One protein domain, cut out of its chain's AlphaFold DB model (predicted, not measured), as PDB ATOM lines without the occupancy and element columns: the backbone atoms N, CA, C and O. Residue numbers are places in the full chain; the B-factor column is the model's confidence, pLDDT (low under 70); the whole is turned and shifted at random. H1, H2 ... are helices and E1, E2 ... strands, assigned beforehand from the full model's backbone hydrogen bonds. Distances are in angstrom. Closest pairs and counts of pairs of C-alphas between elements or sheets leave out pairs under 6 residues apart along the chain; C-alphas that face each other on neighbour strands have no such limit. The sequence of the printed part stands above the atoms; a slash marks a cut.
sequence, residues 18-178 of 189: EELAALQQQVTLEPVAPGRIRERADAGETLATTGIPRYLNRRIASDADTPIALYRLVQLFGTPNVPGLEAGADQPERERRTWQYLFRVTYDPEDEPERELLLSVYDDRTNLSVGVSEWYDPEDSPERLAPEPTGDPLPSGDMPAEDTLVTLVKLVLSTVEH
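What this domain is: This is residues 18 to 178 of the 189 residues of an uncharacterized protein of Halobacteriales archaeon QS_8_69_26 (UniProt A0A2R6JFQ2). A strongly twisted sheet of five strands makes the core, and two helices, H4 and H5, cover one face of it, with one end of H5 meeting H4 at about a right angle. H2 packs over edge strand E2, short H3 sits beside the strands, and H1 lies at the far side of H5, while two long loops run round the outside. The 161 printed residues hold five named helices and five named strands, in the order H1 E1 H2 E2 H3 H4 E3 E4 E5 H5; the sheet's order is E1 E3 E4 E5 E2, all antiparallel, and the class is mixed, helices and strands. The whole is compact, with a radius of gyration of the C-alphas of 15.5 A and spans of 44 by 35 by 32 A.

How they stand to each other: E3, residues 100 to 107, E4, residues 115 to 124, and E5, residues 127 to 136, form a meander, each strand the antiparallel neighbour of the one before, in two hairpins. N 103 and O 119 are 2.8 A apart, and N 120 and O 131 are 2.7 A apart, within hydrogen-bond range. E5 bends by 55 degrees at residue 132. Edge strand E1, residues 27 to 31, pairs with E3, with N 30 and O 104 at 2.9 A. Edge strand E2, residues 46 to 51, pairs with E5, with N 50 and O 132 at 2.8 A. H4, residues 66 to 77, and H5, residues 162 to 177, are on one face of the sheet: two layers, a sheet with helices on one face. H4 has a height over the sheet of 9.3 A. H4 and H5 touch, about perpendicular at 86 degrees, closest at the C-alphas of Ala 69 and Val 176, 5.0 A; H5 does so with residues 175 to 177 alone. H1, residues 18 to 26, touches residues 167 to 174 of H5, about perpendicular at 74 degrees, closest at the C-alphas of Leu 20 and Leu 171, 7.0 A; its residues 23 to 26 only graze the sheet. H2, residues 34 to 42, is over E2; H3, residues 52 to 55, is at the sheet's level. Every O i to N i+4 pair is within hydrogen-bond range in H2, H4 and H5, and 4 of 5 in H1; H3 is too short for one.

Where its parts are: H1 begins at C-alpha 18, (115.040, 122.671, 112.985). E4 is 26.6 A long, E5 26.1 A, H5 22.3 A and E3 21.2 A. H5 ends at C-alpha 177, (126.593, 113.982, 116.061).

The domain as a whole: The C-alphas farthest apart, those of Glu 18 and Glu 139, are 45.9 A apart. The printed part has no cut. The links H4 to E3, residues 78 to 99, and E5 to H5, residues 137 to 161, are long. The mean pLDDT of the printed part is 80.0, and residues 18 to 21, 86 to 95, 109 to 112 and 140 to 158 are under 70.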
ATOM      1  N   GLU A  18     116.394 122.226 112.645       67.00
ATOM      2  CA  GLU A  18     115.040 122.671 112.985       67.00
ATOM      3  C   GLU A  18     114.050 121.518 113.227       67.00
ATOM      4  O   GLU A  18     113.153 121.656 114.058       67.00
ATOM      5  N   GLU A  19     114.230 120.366 112.570       67.75
ATOM      6  CA  GLU A  19     113.423 119.164 112.820       67.75
ATOM      7  C   GLU A  19     113.758 118.568 114.194       67.75
ATOM      8  O   GLU A  19     112.886 118.032 114.873       67.75
ATOM      9  N   LEU A  20     115.014 118.688 114.639       68.44
ATOM     10  CA  LEU A  20     115.463 118.116 115.907       68.44
ATOM     11  C   LEU A  20     114.845 118.784 117.124       68.44
ATOM     12  O   LEU A  20     114.497 118.089 118.070       68.44
ATOM     13  N   ALA A  21     114.702 120.109 117.107       69.44
ATOM     14  CA  ALA A  21     114.118 120.832 118.232       69.44
ATOM     15  C   ALA A  21     112.656 120.421 118.467       69.44
ATOM     16  O   ALA A  21     112.238 120.275 119.612       69.44
ATOM     17  N   ALA A  22     111.898 120.188 117.390       70.06
ATOM     18  CA  ALA A  22     110.540 119.660 117.477       70.06
ATOM     19  C   ALA A  22     110.534 118.207 117.983       70.06
ATOM     20  O   ALA A  22     109.768 117.868 118.882       70.06
ATOM     21  N   LEU A  23     111.442 117.365 117.476       71.38
ATOM     22  CA  LEU A  23     111.567 115.973 117.918       71.38
ATOM     23  C   LEU A  23     111.947 115.849 119.398       71.38
ATOM     24  O   LEU A  23     111.375 115.027 120.105       71.38
ATOM     25  N   GLN A  24     112.869 116.676 119.887       73.19
ATOM     26  CA  GLN A  24     113.289 116.688 121.293       73.19
ATOM     27  C   GLN A  24     112.183 117.154 122.249       73.19
ATOM     28  O   GLN A  24     112.255 116.862 123.438       73.19
ATOM     29  N   GLN A  25     111.167 117.866 121.754       76.81
ATOM     30  CA  GLN A  25     109.993 118.233 122.553       76.81
ATOM     31  C   GLN A  25     108.955 117.106 122.629       76.81
ATOM     32  O   GLN A  25     108.189 117.068 123.585       76.81
ATOM     33  N   GLN A  26     108.935 116.199 121.647       77.19
ATOM     34  CA  GLN A  26     107.954 115.108 121.536       77.19
ATOM     35  C   GLN A  26     108.499 113.751 121.993       77.19
ATOM     36  O   GLN A  26     107.734 112.806 122.187       77.19
ATOM     37  N   VAL A  27     109.823 113.623 122.112       83.44
ATOM     38  CA  VAL A  27     110.487 112.363 122.434       83.44
ATOM     39  C   VAL A  27     111.365 112.524 123.664       83.44
ATOM     40  O   VAL A  27     112.300 113.321 123.676       83.44
ATOM     41  N   THR A  28     111.120 111.687 124.667       86.62
ATOM     42  CA  THR A  28     112.022 111.523 125.808       86.62
ATOM     43  C   THR A  28     112.827 110.239 125.639       86.62
ATOM     44  O   THR A  28     112.265 109.181 125.355       86.62
ATOM     45  N   LEU A  29     114.148 110.334 125.813       89.44
ATOM     46  CA  LEU A  29     115.085 109.214 125.730       89.44
ATOM     47  C   LEU A  29     115.743 108.994 127.095       89.44
ATOM     48  O   LEU A  29     116.518 109.831 127.551       89.44
ATOM     49  N   GLU A  30     115.476 107.854 127.729       92.44
ATOM     50  CA  GLU A  30     116.045 107.519 129.038       92.44
ATOM     51  C   GLU A  30     116.809 106.195 128.982       92.44
ATOM     52  O   GLU A  30     116.258 105.191 128.522       92.44
ATOM     53  N   PRO A  31     118.066 106.126 129.456       94.44
ATOM     54  CA  PRO A  31     118.779 104.858 129.512       94.44
ATOM     55  C   PRO A  31     118.079 103.913 130.493       94.44
ATOM     56  O   PRO A  31     117.807 104.262 131.643       94.44
ATOM     57  N   VAL A  32     117.816 102.680 130.059       94.81
ATOM     58  CA  VAL A  32     117.253 101.658 130.944       94.81
ATOM     59  C   VAL A  32     118.292 101.295 132.003       94.81
ATOM     60  O   VAL A  32     119.441 100.987 131.688       94.81
ATOM     61  N   ALA A  33     117.911 101.315 133.279       92.69
ATOM     62  CA  ALA A  33     118.841 100.970 134.347       92.69
ATOM     63  C   ALA A  33     119.353  99.518 134.185       92.69
ATOM     64  O   ALA A  33     118.525  98.610 134.057       92.69
ATOM     65  N   PRO A  34     120.675  99.253 134.276       90.19
ATOM     66  CA  PRO A  34     121.228  97.904 134.109       90.19
ATOM     67  C   PRO A  34     120.588  96.851 135.022       90.19
ATOM     68  O   PRO A  34     120.405  95.707 134.619       90.19
ATOM     69  N   GLY A  35     120.201  97.238 136.245       90.62
ATOM     70  CA  GLY A  35     119.494  96.358 137.180       90.62
ATOM     71  C   GLY A  35     118.166  95.838 136.629       90.62
ATOM     72  O   GLY A  35     117.885  94.657 136.767       90.62
ATOM     73  N   ARG A  36     117.402  96.671 135.909       92.88
ATOM     74  CA  ARG A  36     116.134  96.261 135.281       92.88
ATOM     75  C   ARG A  36     116.337  95.267 134.145       92.88
ATOM     76  O   ARG A  36     115.523  94.371 133.966       92.88
ATOM     77  N   ILE A  37     117.420  95.426 133.385       92.50
ATOM     78  CA  ILE A  37     117.775  94.512 132.293       92.50
ATOM     79  C   ILE A  37     118.185  93.155 132.876       92.50
ATOM     80  O   ILE A  37     117.743  92.123 132.381       92.50
ATOM     81  N   ARG A  38     118.972  93.153 133.964       90.44
ATOM     82  CA  ARG A  38     119.341  91.923 134.686       90.44
ATOM     83  C   ARG A  38     118.130  91.239 135.306       90.44
ATOM     84  O   ARG A  38     117.978  90.051 135.102       90.44
ATOM     85  N   GLU A  39     117.243  91.980 135.972       93.00
ATOM     86  CA  GLU A  39     116.002  91.434 136.546       93.00
ATOM     87  C   GLU A  39     115.175  90.660 135.505       93.00
ATOM     88  O   GLU A  39     114.711  89.560 135.790       93.00
ATOM     89  N   ARG A  40     115.027  91.213 134.293       93.19
ATOM     90  CA  ARG A  40     114.329  90.559 133.174       93.19
ATOM     91  C   ARG A  40     115.064  89.305 132.695       93.19
ATOM     92  O   ARG A  40     114.455  88.252 132.556       93.19
ATOM     93  N   ALA A  41     116.376  89.409 132.487       88.94
ATOM     94  CA  ALA A  41     117.198  88.282 132.050       88.94
ATOM     95  C   ALA A  41     117.216  87.136 133.081       88.94
ATOM     96  O   ALA A  41     117.099  85.969 132.714       88.94
ATOM     97  N   ASP A  42     117.299  87.463 134.372       90.44
ATOM     98  CA  ASP A  42     117.257  86.507 135.485       90.44
ATOM     99  C   ASP A  42     115.880  85.831 135.608       90.44
ATOM    100  O   ASP A  42     115.786  84.707 136.103       90.44
ATOM    101  N   ALA A  43     114.813  86.488 135.133       91.31
ATOM    102  CA  ALA A  43     113.478  85.906 135.007       91.31
ATOM    103  C   ALA A  43     113.329  84.970 133.791       91.31
ATOM    104  O   ALA A  43     112.269  84.374 133.620       91.31
ATOM    105  N   GLY A  44     114.371  84.814 132.968       88.88
ATOM    106  CA  GLY A  44     114.362  83.976 131.767       88.88
ATOM    107  C   GLY A  44     113.936  84.704 130.489       88.88
ATOM    108  O   GLY A  44     113.981  84.106 129.414       88.88
ATOM    109  N   GLU A  45     113.577  85.992 130.562       89.38
ATOM    110  CA  GLU A  45     113.244  86.783 129.375       89.38
ATOM    111  C   GLU A  45     114.497  87.052 128.530       89.38
ATOM    112  O   GLU A  45     115.588  87.321 129.037       89.38
ATOM    113  N   THR A  46     114.333  87.049 127.210       86.62
ATOM    114  CA  THR A  46     115.401  87.383 126.264       86.62
ATOM    115  C   THR A  46     115.103  88.705 125.562       86.62
ATOM    116  O   THR A  46     113.984  88.949 125.116       86.62
ATOM    117  N   LEU A  47     116.118  89.566 125.443       88.38
ATOM    118  CA  LEU A  47     116.030  90.820 124.695       88.38
ATOM    119  C   LEU A  47     116.347  90.566 123.216       88.38
ATOM    120  O   LEU A  47     117.488  90.266 122.863       88.38
ATOM    121  N   ALA A  48     115.360  90.726 122.338       87.06
ATOM    122  CA  ALA A  48     115.568  90.763 120.891       87.06
ATOM    123  C   ALA A  48     115.703  92.208 120.407       87.06
ATOM    124  O   ALA A  48     115.067  93.114 120.938       87.06
ATOM    125  N   THR A  49     116.496  92.422 119.354       88.81
ATOM    126  CA  THR A  49     116.618  93.725 118.690       88.81
ATOM    127  C   THR A  49     116.451  93.572 117.184       88.81
ATOM    128  O   THR A  49     117.264  92.926 116.521       88.81
ATOM    129  N   THR A  50     115.449  94.247 116.629       89.19
ATOM    130  CA  THR A  50     115.226  94.369 115.186       89.19
ATOM    131  C   THR A  50     115.905  95.635 114.675       89.19
ATOM    132  O   THR A  50     115.486  96.752 114.980       89.19
ATOM    133  N   GLY A  51     116.974  95.479 113.890       89.56
ATOM    134  CA  GLY A  51     117.713  96.607 113.316       89.56
ATOM    135  C   GLY A  51     116.882  97.391 112.296       89.56
ATOM    136  O   GLY A  51     116.537  96.858 111.240       89.56
ATOM    137  N   ILE A  52     116.632  98.673 112.574       89.94
ATOM    138  CA  ILE A  52     115.851  99.573 111.709       89.94
ATOM    139  C   ILE A  52     116.451  99.684 110.295       89.94
ATOM    140  O   ILE A  52     115.688  99.563 109.336       89.94
ATOM    141  N   PRO A  53     117.781  99.843 110.111       85.25
ATOM    142  CA  PRO A  53     118.371  99.967 108.775       85.25
ATOM    143  C   PRO A  53     118.059  98.759 107.887       85.25
ATOM    144  O   PRO A  53     117.673  98.894 106.727       85.25
ATOM    145  N   ARG A  54     118.159  97.553 108.452       82.69
ATOM    146  CA  ARG A  54     117.848  96.316 107.736       82.69
ATOM    147  C   ARG A  54     116.351  96.168 107.484       82.69
ATOM    148  O   ARG A  54     115.984  95.794 106.377       82.69
ATOM    149  N   TYR A  55     115.515  96.495 108.471       84.19
ATOM    150  CA  TYR A  55     114.057  96.442 108.347       84.19
ATOM    151  C   TYR A  55     113.541  97.361 107.231       84.19
ATOM    152  O   TYR A  55     112.783  96.928 106.369       84.19
ATOM    153  N   LEU A  56     114.025  98.603 107.189       84.69
ATOM    154  CA  LEU A  56     113.649  99.583 106.167       84.69
ATOM    155  C   LEU A  56     114.444  99.442 104.864       84.69
ATOM    156  O   LEU A  56     114.187 100.174 103.909       84.69
ATOM    157  N   ASN A  57     115.417  98.524 104.809       84.38
ATOM    158  CA  ASN A  57     116.366  98.386 103.705       84.38
ATOM    159  C   ASN A  57     117.045  99.729 103.341       84.38
ATOM    160  O   ASN A  57     117.177 100.098 102.172       84.38
ATOM    161  N   ARG A  58     117.465 100.475 104.369       82.88
ATOM    162  CA  ARG A  58     118.132 101.785 104.295       82.88
ATOM    163  C   ARG A  58     119.432 101.750 105.090       82.88
ATOM    164  O   ARG A  58     119.581 100.957 106.011       82.88
ATOM    165  N   ARG A  59     120.400 102.600 104.751       79.56
ATOM    166  CA  ARG A  59     121.653 102.717 105.514       79.56
ATOM    167  C   ARG A  59     121.615 103.943 106.408       79.56
ATOM    168  O   ARG A  59     121.121 104.988 105.996       79.56
ATOM    169  N   ILE A  60     122.209 103.824 107.590       78.50
ATOM    170  CA  ILE A  60     122.558 104.984 108.406       78.50
ATOM    171  C   ILE A  60     123.767 105.656 107.760       78.50
ATOM    172  O   ILE A  60     124.808 105.028 107.583       78.50
ATOM    173  N   ALA A  61     123.590 106.910 107.357       77.25
ATOM    174  CA  ALA A  61     124.680 107.784 106.963       77.25
ATOM    175  C   ALA A  61     124.900 108.736 108.136       77.25
ATOM    176  O   ALA A  61     124.191 109.727 108.247       77.25
ATOM    177  N   SER A  62     125.802 108.362 109.039       74.31
ATOM    178  CA  SER A  62     126.188 109.222 110.153       74.31
ATOM    179  C   SER A  62     127.488 109.939 109.823       74.31
ATOM    180  O   SER A  62     128.405 109.321 109.272       74.31
ATOM    181  N   ASP A  63     127.569 111.215 110.183       75.25
ATOM    182  CA  ASP A  63     128.818 111.981 110.157       75.25
ATOM    183  C   ASP A  63     129.729 111.605 111.346       75.25
ATOM    184  O   ASP A  63     130.938 111.851 111.312       75.25
ATOM    185  N   ALA A  64     129.174 110.962 112.382       75.94
ATOM    186  CA  ALA A  64     129.928 110.349 113.465       75.94
ATOM    187  C   ALA A  64     130.314 108.907 113.100       75.94
ATOM    188  O   ALA A  64     129.465 108.053 112.830       75.94
ATOM    189  N   ASP A  65     131.611 108.600 113.141       84.94
ATOM    190  CA  ASP A  65     132.043 107.206 113.089       84.94
ATOM    191  C   ASP A  65     131.644 106.453 114.376       84.94
ATOM    192  O   ASP A  65     131.244 107.033 115.389       84.94
ATOM    193  N   THR A  66     131.709 105.121 114.339       87.38
ATOM    194  CA  THR A  66     131.254 104.275 115.461       87.38
ATOM    195  C   THR A  66     132.011 104.552 116.771       87.38
ATOM    196  O   THR A  66     131.354 104.639 117.811       87.38
ATOM    197  N   PRO A  67     133.348 104.746 116.772       88.44
ATOM    198  CA  PRO A  67     134.072 105.181 117.966       88.44
ATOM    199  C   PRO A  67     133.613 106.536 118.521       88.44
ATOM    200  O   PRO A  67     133.459 106.659 119.737       88.44
ATOM    201  N   ILE A  68     133.379 107.540 117.666       90.06
ATOM    202  CA  ILE A  68     132.875 108.852 118.093       90.06
ATOM    203  C   ILE A  68     131.477 108.704 118.690       90.06
ATOM    204  O   ILE A  68     131.229 109.234 119.772       90.06
ATOM    205  N   ALA A  69     130.589 107.945 118.046       90.44
ATOM    206  CA  ALA A  69     129.245 107.709 118.558       90.44
ATOM    207  C   ALA A  69     129.267 107.046 119.944       90.44
ATOM    208  O   ALA A  69     128.616 107.537 120.867       90.44
ATOM    209  N   LEU A  70     130.079 105.998 120.133       91.69
ATOM    210  CA  LEU A  70     130.267 105.373 121.444       91.69
ATOM    211  C   LEU A  70     130.803 106.377 122.471       91.69
ATOM    212  O   LEU A  70     130.267 106.474 123.571       91.69
ATOM    213  N   TYR A  71     131.838 107.143 122.121       90.50
ATOM    214  CA  TYR A  71     132.397 108.158 123.013       90.50
ATOM    215  C   TYR A  71     131.331 109.166 123.466       90.50
ATOM    216  O   TYR A  71     131.264 109.501 124.648       90.50
ATOM    217  N   ARG A  72     130.454 109.606 122.557       89.75
ATOM    218  CA  ARG A  72     129.352 110.528 122.865       89.75
ATOM    219  C   ARG A  72     128.312 109.914 123.788       89.75
ATOM    220  O   ARG A  72     127.942 110.541 124.777       89.75
ATOM    221  N   LEU A  73     127.897 108.682 123.518       92.44
ATOM    222  CA  LEU A  73     126.976 107.962 124.396       92.44
ATOM    223  C   LEU A  73     127.578 107.767 125.793       92.44
ATOM    224  O   LEU A  73     126.872 107.933 126.782       92.44
ATOM    225  N   VAL A  74     128.891 107.531 125.888       92.00
ATOM    226  CA  VAL A  74     129.599 107.470 127.174       92.00
ATOM    227  C   VAL A  74     129.573 108.803 127.916       92.00
ATOM    228  O   VAL A  74     129.331 108.816 129.123       92.00
ATOM    229  N   GLN A  75     129.794 109.922 127.226       90.06
ATOM    230  CA  GLN A  75     129.729 111.251 127.842       90.06
ATOM    231  C   GLN A  75     128.335 111.581 128.387       90.06
ATOM    232  O   GLN A  75     128.231 112.193 129.446       90.06
ATOM    233  N   LEU A  76     127.285 111.195 127.659       90.38
ATOM    234  CA  LEU A  76     125.900 111.535 127.990       90.38
ATOM    235  C   LEU A  76     125.275 110.580 129.011       90.38
ATOM    236  O   LEU A  76     124.544 111.016 129.897       90.38
ATOM    237  N   PHE A  77     125.549 109.281 128.889       91.06
ATOM    238  CA  PHE A  77     124.806 108.232 129.590       91.06
ATOM    239  C   PHE A  77     125.693 107.280 130.402       91.06
ATOM    240  O   PHE A  77     125.180 106.374 131.057       91.06
ATOM    241  N   GLY A  78     127.015 107.469 130.394       91.25
ATOM    242  CA  GLY A  78     127.957 106.547 131.029       91.25
ATOM    243  C   GLY A  78     128.181 105.279 130.200       91.25
ATOM    244  O   GLY A  78     127.976 105.266 128.995       91.25
ATOM    245  N   THR A  79     128.656 104.198 130.815       91.31
ATOM    246  CA  THR A  79     129.000 102.956 130.094       91.31
ATOM    247  C   THR A  79     127.782 102.296 129.426       91.31
ATOM    248  O   THR A  79     126.669 102.474 129.925       91.31
ATOM    249  N   PRO A  80     127.974 101.484 128.361       92.50
ATOM    250  CA  PRO A  80     126.907 100.657 127.793       92.50
ATOM    251  C   PRO A  80     126.144  99.908 128.892       92.50
ATOM    252  O   PRO A  80     126.761  99.337 129.793       92.50
ATOM    253  N   ASN A  81     124.814  99.962 128.852       91.81
ATOM    254  CA  ASN A  81     123.947  99.513 129.947       91.81
ATOM    255  C   ASN A  81     123.371  98.105 129.749       91.81
ATOM    256  O   ASN A  81     122.736  97.595 130.671       91.81
ATOM    257  N   VAL A  82     123.599  97.466 128.595       88.31
ATOM    258  CA  VAL A  82     123.216  96.065 128.362       88.31
ATOM    259  C   VAL A  82     124.303  95.128 128.916       88.31
ATOM    260  O   VAL A  82     125.433  95.151 128.417       88.31
ATOM    261  N   PRO A  83     123.995  94.296 129.932       81.38
ATOM    262  CA  PRO A  83     124.957  93.370 130.530       81.38
ATOM    263  C   PRO A  83     125.578  92.425 129.499       81.38
ATOM    264  O   PRO A  83     124.915  91.997 128.558       81.38
ATOM    265  N   GLY A  84     126.859  92.097 129.672       77.19
ATOM    266  CA  GLY A  84     127.595  91.252 128.723       77.19
ATOM    267  C   GLY A  84     128.080  91.982 127.466       77.19
ATOM    268  O   GLY A  84     128.989  91.493 126.807       77.19
ATOM    269  N   LEU A  85     127.561  93.178 127.174       77.50
ATOM    270  CA  LEU A  85     128.043  94.075 126.111       77.50
ATOM    271  C   LEU A  85     128.727  95.329 126.675       77.50
ATOM    272  O   LEU A  85     129.037  96.276 125.955       77.50
ATOM    273  N   GLU A  86     128.977  95.340 127.979       69.94
ATOM    274  CA  GLU A  86     129.768  96.356 128.659       69.94
ATOM    275  C   GLU A  86     131.273  96.155 128.410       69.94
ATOM    276  O   GLU A  86     131.754  95.050 128.129       69.94
ATOM    277  N   ALA A  87     132.038  97.245 128.496       65.06
ATOM    278  CA  ALA A  87     133.477  97.205 128.271       65.06
ATOM    279  C   ALA A  87     134.162  96.274 129.289       65.06
ATOM    280  O   ALA A  87     134.094  96.502 130.495       65.06
ATOM    281  N   GLY A  88     134.853  95.243 128.790       61.84
ATOM    282  CA  GLY A  88     135.562  94.262 129.619       61.84
ATOM    283  C   GLY A  88     134.763  93.001 129.968       61.84
ATOM    284  O   GLY A  88     135.312  92.135 130.647       61.84
ATOM    285  N   ALA A  89     133.520  92.867 129.498       66.88
ATOM    286  CA  ALA A  89     132.770  91.619 129.609       66.88
ATOM    287  C   ALA A  89     133.327  90.516 128.690       66.88
ATOM    288  O   ALA A  89     133.956  90.790 127.663       66.88
ATOM    289  N   ASP A  90     133.066  89.261 129.057       68.69
ATOM    290  CA  ASP A  90     133.307  88.113 128.184       68.69
ATOM    291  C   ASP A  90     132.222  88.097 127.094       68.69
ATOM    292  O   ASP A  90     131.055  87.826 127.371       68.69
ATOM    293  N   GLN A  91     132.591  88.504 125.875       63.75
ATOM    294  CA  GLN A  91     131.664  88.764 124.769       63.75
ATOM    295  C   GLN A  91     131.680  87.605 123.760       63.75
ATOM    296  O   GLN A  91     132.542  87.588 122.875       63.75
ATOM    297  N   PRO A  92     130.724  86.660 123.819       58.94
ATOM    298  CA  PRO A  92     130.662  85.554 122.862       58.94
ATOM    299  C   PRO A  92     130.366  86.022 121.425       58.94
ATOM    300  O   PRO A  92     130.740  85.346 120.471       58.94
ATOM    301  N   GLU A  93     129.756  87.201 121.250       63.28
ATOM    302  CA  GLU A  93     129.374  87.769 119.946       63.28
ATOM    303  C   GLU A  93     130.276  88.922 119.475       63.28
ATOM    304  O   GLU A  93     129.885  89.720 118.618       63.28
ATOM    305  N   ARG A  94     131.509  89.006 119.995       63.50
ATOM    306  CA  ARG A  94     132.445  90.118 119.740       63.50
ATOM    307  C   ARG A  94     132.707  90.404 118.256       63.50
ATOM    308  O   ARG A  94     133.074  91.516 117.891       63.50
ATOM    309  N   GLU A  95     132.530  89.411 117.387       64.62
ATOM    310  CA  GLU A  95     132.677  89.563 115.933       64.62
ATOM    311  C   GLU A  95     131.544  90.376 115.279       64.62
ATOM    312  O   GLU A  95     131.653  90.767 114.114       64.62
ATOM    313  N   ARG A  96     130.442  90.617 115.996       73.44
ATOM    314  CA  ARG A  96     129.246  91.286 115.474       73.44
ATOM    315  C   ARG A  96     128.844  92.507 116.277       73.44
ATOM    316  O   ARG A  96     128.580  93.527 115.654       73.44
ATOM    317  N   ARG A  97     128.800  92.407 117.604       83.25
ATOM    318  CA  ARG A  97     128.386  93.498 118.490       83.25
ATOM    319  C   ARG A  97     129.320  93.546 119.686       83.25
ATOM    320  O   ARG A  97     129.549  92.529 120.335       83.25
ATOM    321  N   THR A  98     129.866  94.722 119.957       84.94
ATOM    322  CA  THR A  98     130.826  94.954 121.039       84.94
ATOM    323  C   THR A  98     130.291  95.883 122.119       84.94
ATOM    324  O   THR A  98     130.799  95.857 123.240       84.94
ATOM    325  N   TRP A  99     129.256  96.670 121.820       90.50
ATOM    326  CA  TRP A  99     128.547  97.496 122.787       90.50
ATOM    327  C   TRP A  99     127.077  97.682 122.407       90.50
ATOM    328  O   TRP A  99     126.686  97.612 121.241       90.50
ATOM    329  N   GLN A 100     126.243  97.934 123.413       92.81
ATOM    330  CA  GLN A 100     124.835  98.261 123.215       92.81
ATOM    331  C   GLN A 100     124.324  99.147 124.343       92.81
ATOM    332  O   GLN A 100     124.510  98.847 125.525       92.81
ATOM    333  N   TYR A 101     123.638 100.213 123.953       95.00
ATOM    334  CA  TYR A 101     122.776 100.985 124.826       95.00
ATOM    335  C   TYR A 101     121.325 100.602 124.575       95.00
ATOM    336  O   TYR A 101     120.907 100.531 123.421       95.00
ATOM    337  N   LEU A 102     120.566 100.395 125.645       96.06
ATOM    338  CA  LEU A 102     119.119 100.227 125.621       96.06
ATOM    339  C   LEU A 102     118.462 101.448 126.259       96.06
ATOM    340  O   LEU A 102     118.717 101.769 127.421       96.06
ATOM    341  N   PHE A 103     117.585 102.098 125.515       96.12
ATOM    342  CA  PHE A 103     116.826 103.248 125.961       96.12
ATOM    343  C   PHE A 103     115.344 102.921 126.014       96.12
ATOM    344  O   PHE A 103     114.817 102.215 125.156       96.12
ATOM    345  N   ARG A 104     114.674 103.485 127.009       94.69
ATOM    346  CA  ARG A 104     113.236 103.675 127.007       94.69
ATOM    347  C   ARG A 104     112.952 104.963 126.252       94.69
ATOM    348  O   ARG A 104     113.513 106.009 126.578       94.69
ATOM    349  N   VAL A 105     112.131 104.856 125.221       91.19
ATOM    350  CA  VAL A 105     111.663 105.991 124.440       91.19
ATOM    351  C   VAL A 105     110.192 106.184 124.736       91.19
ATOM    352  O   VAL A 105     109.393 105.281 124.491       91.19
ATOM    353  N   THR A 106     109.855 107.372 125.214       88.25
ATOM    354  CA  THR A 106     108.474 107.830 125.333       88.25
ATOM    355  C   THR A 106     108.230 108.847 124.230       88.25
ATOM    356  O   THR A 106     108.988 109.810 124.104       88.25
ATOM    357  N   TYR A 107     107.225 108.595 123.398       80.75
ATOM    358  CA  TYR A 107     106.881 109.403 122.234       80.75
ATOM    359  C   TYR A 107     105.433 109.876 122.336       80.75
ATOM    360  O   TYR A 107     104.526 109.046 122.404       80.75
ATOM    361  N   ASP A 108     105.240 111.194 122.316       81.00
ATOM    362  CA  ASP A 108     103.935 111.860 122.338       81.00
ATOM    363  C   ASP A 108     103.688 112.560 120.985       81.00
ATOM    364  O   ASP A 108     104.072 113.721 120.799       81.00
ATOM    365  N   PRO A 109     103.166 111.840 119.973       68.69
ATOM    366  CA  PRO A 109     102.764 112.452 118.712       68.69
ATOM    367  C   PRO A 109     101.537 113.351 118.909       68.69
ATOM    368  O   PRO A 109     100.605 112.996 119.629       68.69
ATOM    369  N   GLU A 110     101.483 114.477 118.193       69.06
ATOM    370  CA  GLU A 110     100.275 115.309 118.154       69.06
ATOM    371  C   GLU A 110      99.057 114.462 117.729       69.06
ATOM    372  O   GLU A 110      99.079 113.803 116.691       69.06
ATOM    373  N   ASP A 111      98.000 114.490 118.544       67.94
ATOM    374  CA  ASP A 111      96.718 113.799 118.335       67.94
ATOM    375  C   ASP A 111      96.715 112.252 118.427       67.94
ATOM    376  O   ASP A 111      95.699 111.630 118.093       67.94
ATOM    377  N   GLU A 112      97.760 111.598 118.952       69.75
ATOM    378  CA  GLU A 112      97.708 110.165 119.309       69.75
ATOM    379  C   GLU A 112      98.113 109.908 120.775       69.75
ATOM    380  O   GLU A 112      98.707 110.772 121.410       69.75
ATOM    381  N   PRO A 113      97.766 108.750 121.379       75.69
ATOM    382  CA  PRO A 113      98.210 108.457 122.736       75.69
ATOM    383  C   PRO A 113      99.727 108.270 122.791       75.69
ATOM    384  O   PRO A 113     100.311 107.656 121.893       75.69
ATOM    385  N   GLU A 114     100.314 108.713 123.904       80.88
ATOM    386  CA  GLU A 114     101.709 108.464 124.258       80.88
ATOM    387  C   GLU A 114     102.063 106.981 124.076       80.88
ATOM    388  O   GLU A 114     101.333 106.075 124.503       80.88
ATOM    389  N   ARG A 115     103.198 106.732 123.422       82.94
ATOM    390  CA  ARG A 115     103.722 105.390 123.168       82.94
ATOM    391  C   ARG A 115     105.060 105.216 123.858       82.94
ATOM    392  O   ARG A 115     105.925 106.084 123.781       82.94
ATOM    393  N   GLU A 116     105.248 104.053 124.468       88.88
ATOM    394  CA  GLU A 116     106.533 103.632 125.017       88.88
ATOM    395  C   GLU A 116     107.116 102.506 124.156       88.88
ATOM    396  O   GLU A 116     106.418 101.553 123.808       88.88
ATOM    397  N   LEU A 117     108.398 102.614 123.810       91.56
ATOM    398  CA  LEU A 117     109.147 101.580 123.097       91.56
ATOM    399  C   LEU A 117     110.573 101.469 123.639       91.56
ATOM    400  O   LEU A 117     111.106 102.408 124.230       91.56
ATOM    401  N   LEU A 118     111.214 100.321 123.413       94.12
ATOM    402  CA  LEU A 118     112.634 100.157 123.707       94.12
ATOM    403  C   LEU A 118     113.460 100.354 122.437       94.12
ATOM    404  O   LEU A 118     113.230  99.710 121.412       94.12
ATOM    405  N   LEU A 119     114.457 101.226 122.520       94.69
ATOM    406  CA  LEU A 119     115.358 101.562 121.429       94.69
ATOM    407  C   LEU A 119     116.777 101.138 121.785       94.69
ATOM    408  O   LEU A 119     117.308 101.521 122.822       94.69
ATOM    409  N   SER A 120     117.412 100.381 120.903       95.25
ATOM    410  CA  SER A 120     118.814 100.013 121.024       95.25
ATOM    411  C   SER A 120     119.684 100.833 120.092       95.25
ATOM    412  O   SER A 120     119.385 100.939 118.903       95.25
ATOM    413  N   VAL A 121     120.803 101.326 120.616       94.69
ATOM    414  CA  VAL A 121     121.914 101.897 119.845       94.69
ATOM    415  C   VAL A 121     123.127 101.006 120.066       94.69
ATOM    416  O   VAL A 121     123.482 100.729 121.209       94.69
ATOM    417  N   TYR A 122     123.723 100.497 118.997       92.75
ATOM    418  CA  TYR A 122     124.756  99.460 119.074       92.75
ATOM    419  C   TYR A 122     125.695  99.523 117.873       92.75
ATOM    420  O   TYR A 122     125.402 100.196 116.883       92.75
ATOM    421  N   ASP A 123     126.796  98.782 117.928       90.56
ATOM    422  CA  ASP A 123     127.601  98.491 116.749       90.56
ATOM    423  C   ASP A 123     127.178  97.173 116.079       90.56
ATOM    424  O   ASP A 123     127.027  96.139 116.723       90.56
ATOM    425  N   ASP A 124     126.996  97.201 114.760       86.81
ATOM    426  CA  ASP A 124     126.868  96.014 113.913       86.81
ATOM    427  C   ASP A 124     128.088  95.912 113.000       86.81
ATOM    428  O   ASP A 124     128.269  96.715 112.076       86.81
ATOM    429  N   ARG A 125     128.951  94.933 113.278       83.44
ATOM    430  CA  ARG A 125     130.219  94.703 112.571       83.44
ATOM    431  C   ARG A 125     130.995  96.008 112.400       83.44
ATOM    432  O   ARG A 125     131.323  96.387 111.279       83.44
ATOM    433  N   THR A 126     131.215  96.700 113.519       82.12
ATOM    434  CA  THR A 126     131.917  97.991 113.616       82.12
ATOM    435  C   THR A 126     131.220  99.193 112.970       82.12
ATOM    436  O   THR A 126     131.878 100.212 112.775       82.12
ATOM    437  N   ASN A 127     129.932  99.104 112.619       86.81
ATOM    438  CA  ASN A 127     129.147 100.242 112.127       86.81
ATOM    439  C   ASN A 127     128.054 100.617 113.127       86.81
ATOM    440  O   ASN A 127     127.402  99.737 113.680       86.81
ATOM    441  N   LEU A 128     127.803 101.913 113.303       89.69
ATOM    442  CA  LEU A 128     126.707 102.410 114.126       89.69
ATOM    443  C   LEU A 128     125.368 101.900 113.582       89.69
ATOM    444  O   LEU A 128     125.075 102.023 112.390       89.69
ATOM    445  N   SER A 129     124.547 101.359 114.473       91.88
ATOM    446  CA  SER A 129     123.224 100.845 114.159       91.88
ATOM    447  C   SER A 129     122.210 101.206 115.240       91.88
ATOM    448  O   SER A 129     122.549 101.505 116.387       91.88
ATOM    449  N   VAL A 130     120.939 101.175 114.843       93.00
ATOM    450  CA  VAL A 130     119.784 101.463 115.694       93.00
ATOM    451  C   VAL A 130     118.740 100.372 115.484       93.00
ATOM    452  O   VAL A 130     118.561  99.874 114.368       93.00
ATOM    453  N   GLY A 131     118.055  99.955 116.544       92.75
ATOM    454  CA  GLY A 131     117.050  98.898 116.477       92.75
ATOM    455  C   GLY A 131     115.937  99.060 117.498       92.75
ATOM    456  O   GLY A 131     116.175  99.564 118.588       92.75
ATOM    457  N   VAL A 132     114.735  98.596 117.168       92.38
ATOM    458  CA  VAL A 132     113.650  98.454 118.151       92.38
ATOM    459  C   VAL A 132     113.882  97.160 118.916       92.38
ATOM    460  O   VAL A 132     114.266  96.155 118.316       92.38
ATOM    461  N   SER A 133     113.733  97.197 120.237       92.25
ATOM    462  CA  SER A 133     113.974  96.041 121.099       92.25
ATOM    463  C   SER A 133     112.716  95.611 121.825       92.25
ATOM    464  O   SER A 133     111.874  96.433 122.166       92.25
ATOM    465  N   GLU A 134     112.605  94.317 122.075       91.31
ATOM    466  CA  GLU A 134     111.466  93.722 122.761       91.31
ATOM    467  C   GLU A 134     111.963  92.594 123.659       91.31
ATOM    468  O   GLU A 134     112.923  91.892 123.328       91.31
ATOM    469  N   TRP A 135     111.301  92.432 124.799       90.19
ATOM    470  CA  TRP A 135     111.491  91.270 125.653       90.19
ATOM    471  C   TRP A 135     110.524  90.174 125.228       90.19
ATOM    472  O   TRP A 135     109.357  90.449 124.949       90.19
ATOM    473  N   TYR A 136     111.000  88.937 125.194       85.38
ATOM    474  CA  TYR A 136     110.148  87.778 124.981       85.38
ATOM    475  C   TYR A 136     110.524  86.655 125.936       85.38
ATOM    476  O   TYR A 136     111.697  86.466 126.262       85.38
ATOM    477  N   ASP A 137     109.511  85.903 126.352       84.75
ATOM    478  CA  ASP A 137     109.702  84.653 127.068       84.75
ATOM    479  C   ASP A 137     109.951  83.529 126.037       84.75
ATOM    480  O   ASP A 137     109.122  83.316 125.137       84.75
ATOM    481  N   PRO A 138     111.105  82.843 126.089       71.56
ATOM    482  CA  PRO A 138     111.398  81.728 125.197       71.56
ATOM    483  C   PRO A 138     110.432  80.543 125.363       71.56
ATOM    484  O   PRO A 138     110.263  79.778 124.411       71.56
ATOM    485  N   GLU A 139     109.792  80.385 126.525       76.62
ATOM    486  CA  GLU A 139     108.809  79.330 126.786       76.62
ATOM    487  C   GLU A 139     107.462  79.615 126.101       76.62
ATOM    488  O   GLU A 139     106.841  78.697 125.562       76.62
ATOM    489  N   ASP A 140     107.048  80.885 126.031       69.56
ATOM    490  CA  ASP A 140     105.804  81.308 125.361       69.56
ATOM    491  C   ASP A 140     105.923  81.331 123.832       69.56
ATOM    492  O   ASP A 140     104.928  81.361 123.102       69.56
ATOM    493  N   SER A 141     107.145  81.379 123.308       59.97
ATOM    494  CA  SER A 141     107.402  81.486 121.872       59.97
ATOM    495  C   SER A 141     108.659  80.711 121.475       59.97
ATOM    496  O   SER A 141     109.640  81.312 121.031       59.97
ATOM    497  N   PRO A 142     108.637  79.368 121.552       53.25
ATOM    498  CA  PRO A 142     109.805  78.538 121.268       53.25
ATOM    499  C   PRO A 142     110.243  78.593 119.798       53.25
ATOM    500  O   PRO A 142     111.374  78.254 119.475       53.25
ATOM    501  N   GLU A 143     109.391  79.068 118.886       53.31
ATOM    502  CA  GLU A 143     109.771  79.340 117.492       53.31
ATOM    503  C   GLU A 143     110.658  80.597 117.348       53.31
ATOM    504  O   GLU A 143     111.313  80.769 116.322       53.31
ATOM    505  N   ARG A 144     110.737  81.452 118.383       52.03
ATOM    506  CA  ARG A 144     111.656  82.604 118.463       52.03
ATOM    507  C   ARG A 144     113.047  82.232 119.003       52.03
ATOM    508  O   ARG A 144     113.943  83.067 118.960       52.03
ATOM    509  N   LEU A 145     113.254  80.988 119.460       43.81
ATOM    510  CA  LEU A 145     114.510  80.491 120.053       43.81
ATOM    511  C   LEU A 145     115.645  80.207 119.052       43.81
ATOM    512  O   LEU A 145     116.686  79.685 119.449       43.81
ATOM    513  N   ALA A 146     115.496  80.527 117.766       38.97
ATOM    514  CA  ALA A 146     116.578  80.350 116.802       38.97
ATOM    515  C   ALA A 146     117.313  81.676 116.544       38.97
ATOM    516  O   ALA A 146     116.866  82.461 115.705       38.97
ATOM    517  N   PRO A 147     118.495  81.921 117.141       41.56
ATOM    518  CA  PRO A 147     119.475  82.790 116.523       41.56
ATOM    519  C   PRO A 147     120.130  82.009 115.376       41.56
ATOM    520  O   PRO A 147     121.292  81.625 115.440       41.56
ATOM    521  N   GLU A 148     119.389  81.772 114.297       37.69
ATOM    522  CA  GLU A 148     120.022  81.791 112.985       37.69
ATOM    523  C   GLU A 148     119.955  83.257 112.551       37.69
ATOM    524  O   GLU A 148     118.895  83.739 112.146       37.69
ATOM    525  N   PRO A 149     121.051  84.027 112.645       43.16
ATOM    526  CA  PRO A 149     121.078  85.399 112.174       43.16
ATOM    527  C   PRO A 149     121.246  85.398 110.647       43.16
ATOM    528  O   PRO A 149     122.134  86.057 110.096       43.16
ATOM    529  N   THR A 150     120.435  84.599 109.957       39.81
ATOM    530  CA  THR A 150     120.256  84.635 108.511       39.81
ATOM    531  C   THR A 150     119.582  85.942 108.139       39.81
ATOM    532  O   THR A 150     118.910  86.562 108.956       39.81
ATOM    533  N   GLY A 151     119.817  86.396 106.913       45.00
ATOM    534  CA  GLY A 151     119.430  87.685 106.333       45.00
ATOM    535  C   GLY A 151     117.944  88.079 106.362       45.00
ATOM    536  O   GLY A 151     117.625  89.138 105.832       45.00
ATOM    537  N   ASP A 152     117.074  87.340 107.045       38.22
ATOM    538  CA  ASP A 152     115.644  87.618 107.124       38.22
ATOM    539  C   ASP A 152     115.284  88.531 108.314       38.22
ATOM    540  O   ASP A 152     115.971  88.521 109.339       38.22
ATOM    541  N   PRO A 153     114.288  89.421 108.173       44.47
ATOM    542  CA  PRO A 153     113.787  90.219 109.287       44.47
ATOM    543  C   PRO A 153     113.205  89.300 110.370       44.47
ATOM    544  O   PRO A 153     112.518  88.329 110.053       44.47
ATOM    545  N   LEU A 154     113.470  89.614 111.644       49.31
ATOM    546  CA  LEU A 154     112.763  88.985 112.763       49.31
ATOM    547  C   LEU A 154     111.245  89.167 112.561       49.31
ATOM    548  O   LEU A 154     110.833  90.216 112.051       49.31
ATOM    549  N   PRO A 155     110.412  88.171 112.919       45.25
ATOM    550  CA  PRO A 155     108.973  88.289 112.775       45.25
ATOM    551  C   PRO A 155     108.472  89.456 113.624       45.25
ATOM    552  O   PRO A 155     108.744  89.557 114.817       45.25
ATOM    553  N   SER A 156     107.754  90.335 112.941       46.31
ATOM    554  CA  SER A 156     107.090  91.532 113.429       46.31
ATOM    555  C   SER A 156     106.274  91.277 114.705       46.31
ATOM    556  O   SER A 156     105.164  90.748 114.628       46.31
ATOM    557  N   GLY A 157     106.762  91.758 115.853       54.81
ATOM    558  CA  GLY A 157     105.896  92.609 116.676       54.81
ATOM    559  C   GLY A 157     105.403  93.781 115.818       54.81
ATOM    560  O   GLY A 157     105.976  94.025 114.751       54.81
ATOM    561  N   ASP A 158     104.327  94.465 116.206       69.62
ATOM    562  CA  ASP A 158     103.830  95.636 115.469       69.62
ATOM    563  C   ASP A 158     104.916  96.725 115.459       69.62
ATOM    564  O   ASP A 158     104.968  97.605 116.318       69.62
ATOM    565  N   MET A 159     105.836  96.625 114.494       78.75
ATOM    566  CA  MET A 159     106.900  97.589 114.298       78.75
ATOM    567  C   MET A 159     106.227  98.947 114.136       78.75
ATOM    568  O   MET A 159     105.237  99.051 113.399       78.75
ATOM    569  N   PRO A 160     106.753  99.991 114.794       83.75
ATOM    570  CA  PRO A 160     106.252 101.334 114.590       83.75
ATOM    571  C   PRO A 160     106.184 101.678 113.101       83.75
ATOM    572  O   PRO A 160     106.949 101.152 112.286       83.75
ATOM    573  N   ALA A 161     105.281 102.596 112.758       85.62
ATOM    574  CA  ALA A 161     105.182 103.109 111.401       85.62
ATOM    575  C   ALA A 161     106.555 103.586 110.902       85.62
ATOM    576  O   ALA A 161     107.385 104.068 111.678       85.62
ATOM    577  N   GLU A 162     106.794 103.465 109.597       86.44
ATOM    578  CA  GLU A 162     108.078 103.813 108.984       86.44
ATOM    579  C   GLU A 162     108.548 105.225 109.364       86.44
ATOM    580  O   GLU A 162     109.716 105.405 109.702       86.44
ATOM    581  N   ASP A 163     107.638 106.201 109.398       83.31
ATOM    582  CA  ASP A 163     107.952 107.579 109.784       83.31
ATOM    583  C   ASP A 163     108.411 107.685 111.246       83.31
ATOM    584  O   ASP A 163     109.370 108.400 111.544       83.31
ATOM    585  N   THR A 164     107.813 106.911 112.158       83.69
ATOM    586  CA  THR A 164     108.281 106.805 113.548       83.69
ATOM    587  C   THR A 164     109.687 106.216 113.595       83.69
ATOM    588  O   THR A 164     110.564 106.759 114.261       83.69
ATOM    589  N   LEU A 165     109.950 105.139 112.852       87.88
ATOM    590  CA  LEU A 165     111.279 104.521 112.802       87.88
ATOM    591  C   LEU A 165     112.338 105.477 112.242       87.88
ATOM    592  O   LEU A 165     113.452 105.539 112.761       87.88
ATOM    593  N   VAL A 166     111.995 106.247 111.207       86.94
ATOM    594  CA  VAL A 166     112.868 107.288 110.647       86.94
ATOM    595  C   VAL A 166     113.158 108.367 111.687       86.94
ATOM    596  O   VAL A 166     114.316 108.752 111.852       86.94
ATOM    597  N   THR A 167     112.139 108.809 112.419       84.94
ATOM    598  CA  THR A 167     112.267 109.772 113.516       84.94
ATOM    599  C   THR A 167     113.208 109.280 114.614       84.94
ATOM    600  O   THR A 167     114.115 110.010 115.011       84.94
ATOM    601  N   LEU A 168     113.070 108.026 115.054       87.50
ATOM    602  CA  LEU A 168     113.945 107.437 116.072       87.50
ATOM    603  C   LEU A 168     115.407 107.393 115.611       87.50
ATOM    604  O   LEU A 168     116.309 107.718 116.380       87.50
ATOM    605  N   VAL A 169     115.656 107.044 114.342       89.38
ATOM    606  CA  VAL A 169     117.016 107.068 113.782       89.38
ATOM    607  C   VAL A 169     117.574 108.492 113.758       89.38
ATOM    608  O   VAL A 169     118.707 108.694 114.186       89.38
ATOM    609  N   LYS A 170     116.791 109.487 113.314       86.75
ATOM    610  CA  LYS A 170     117.212 110.900 113.314       86.75
ATOM    611  C   LYS A 170     117.546 111.404 114.725       86.75
ATOM    612  O   LYS A 170     118.533 112.114 114.885       86.75
ATOM    613  N   LEU A 171     116.765 111.012 115.734       86.19
ATOM    614  CA  LEU A 171     117.015 111.364 117.135       86.19
ATOM    615  C   LEU A 171     118.323 110.760 117.666       86.19
ATOM    616  O   LEU A 171     119.085 111.427 118.363       86.19
ATOM    617  N   VAL A 172     118.611 109.498 117.337       88.88
ATOM    618  CA  VAL A 172     119.890 108.887 117.727       88.88
ATOM    619  C   VAL A 172     121.048 109.587 117.031       88.88
ATOM    620  O   VAL A 172     122.026 109.929 117.690       88.88
ATOM    621  N   LEU A 173     120.927 109.834 115.724       87.50
ATOM    622  CA  LEU A 173     121.951 110.538 114.956       87.50
ATOM    623  C   LEU A 173     122.251 111.910 115.552       87.50
ATOM    624  O   LEU A 173     123.411 112.222 115.796       87.50
ATOM    625  N   SER A 174     121.223 112.682 115.901       84.81
ATOM    626  CA  SER A 174     121.434 113.987 116.520       84.81
ATOM    627  C   SER A 174     122.121 113.902 117.878       84.81
ATOM    628  O   SER A 174     122.989 114.721 118.180       84.81
ATOM    629  N   THR A 175     121.792 112.883 118.670       86.19
ATOM    630  CA  THR A 175     122.410 112.643 119.980       86.19
ATOM    631  C   THR A 175     123.907 112.345 119.855       86.19
ATOM    632  O   THR A 175     124.690 112.762 120.708       86.19
ATOM    633  N   VAL A 176     124.326 111.631 118.805       87.44
ATOM    634  CA  VAL A 176     125.731 111.225 118.624       87.44
ATOM    635  C   VAL A 176     126.550 112.183 117.754       87.44
ATOM    636  O   VAL A 176     127.778 112.157 117.821       87.44
ATOM    637  N   GLU A 177     125.910 113.041 116.960       84.69
ATOM    638  CA  GLU A 177     126.593 113.982 116.061       84.69
ATOM    639  C   GLU A 177     126.743 115.383 116.657       84.69
ATOM    640  O   GLU A 177     127.754 116.050 116.414       84.69
ATOM    641  N   HIS A 178     125.791 115.845 117.473       75.62
ATOM    642  CA  HIS A 178     125.899 117.169 118.073       75.62
ATOM    643  C   HIS A 178     126.845 117.180 119.272       75.62
ATOM    644  O   HIS A 178     126.824 116.320 120.153       75.62
TER     645      HIS A 178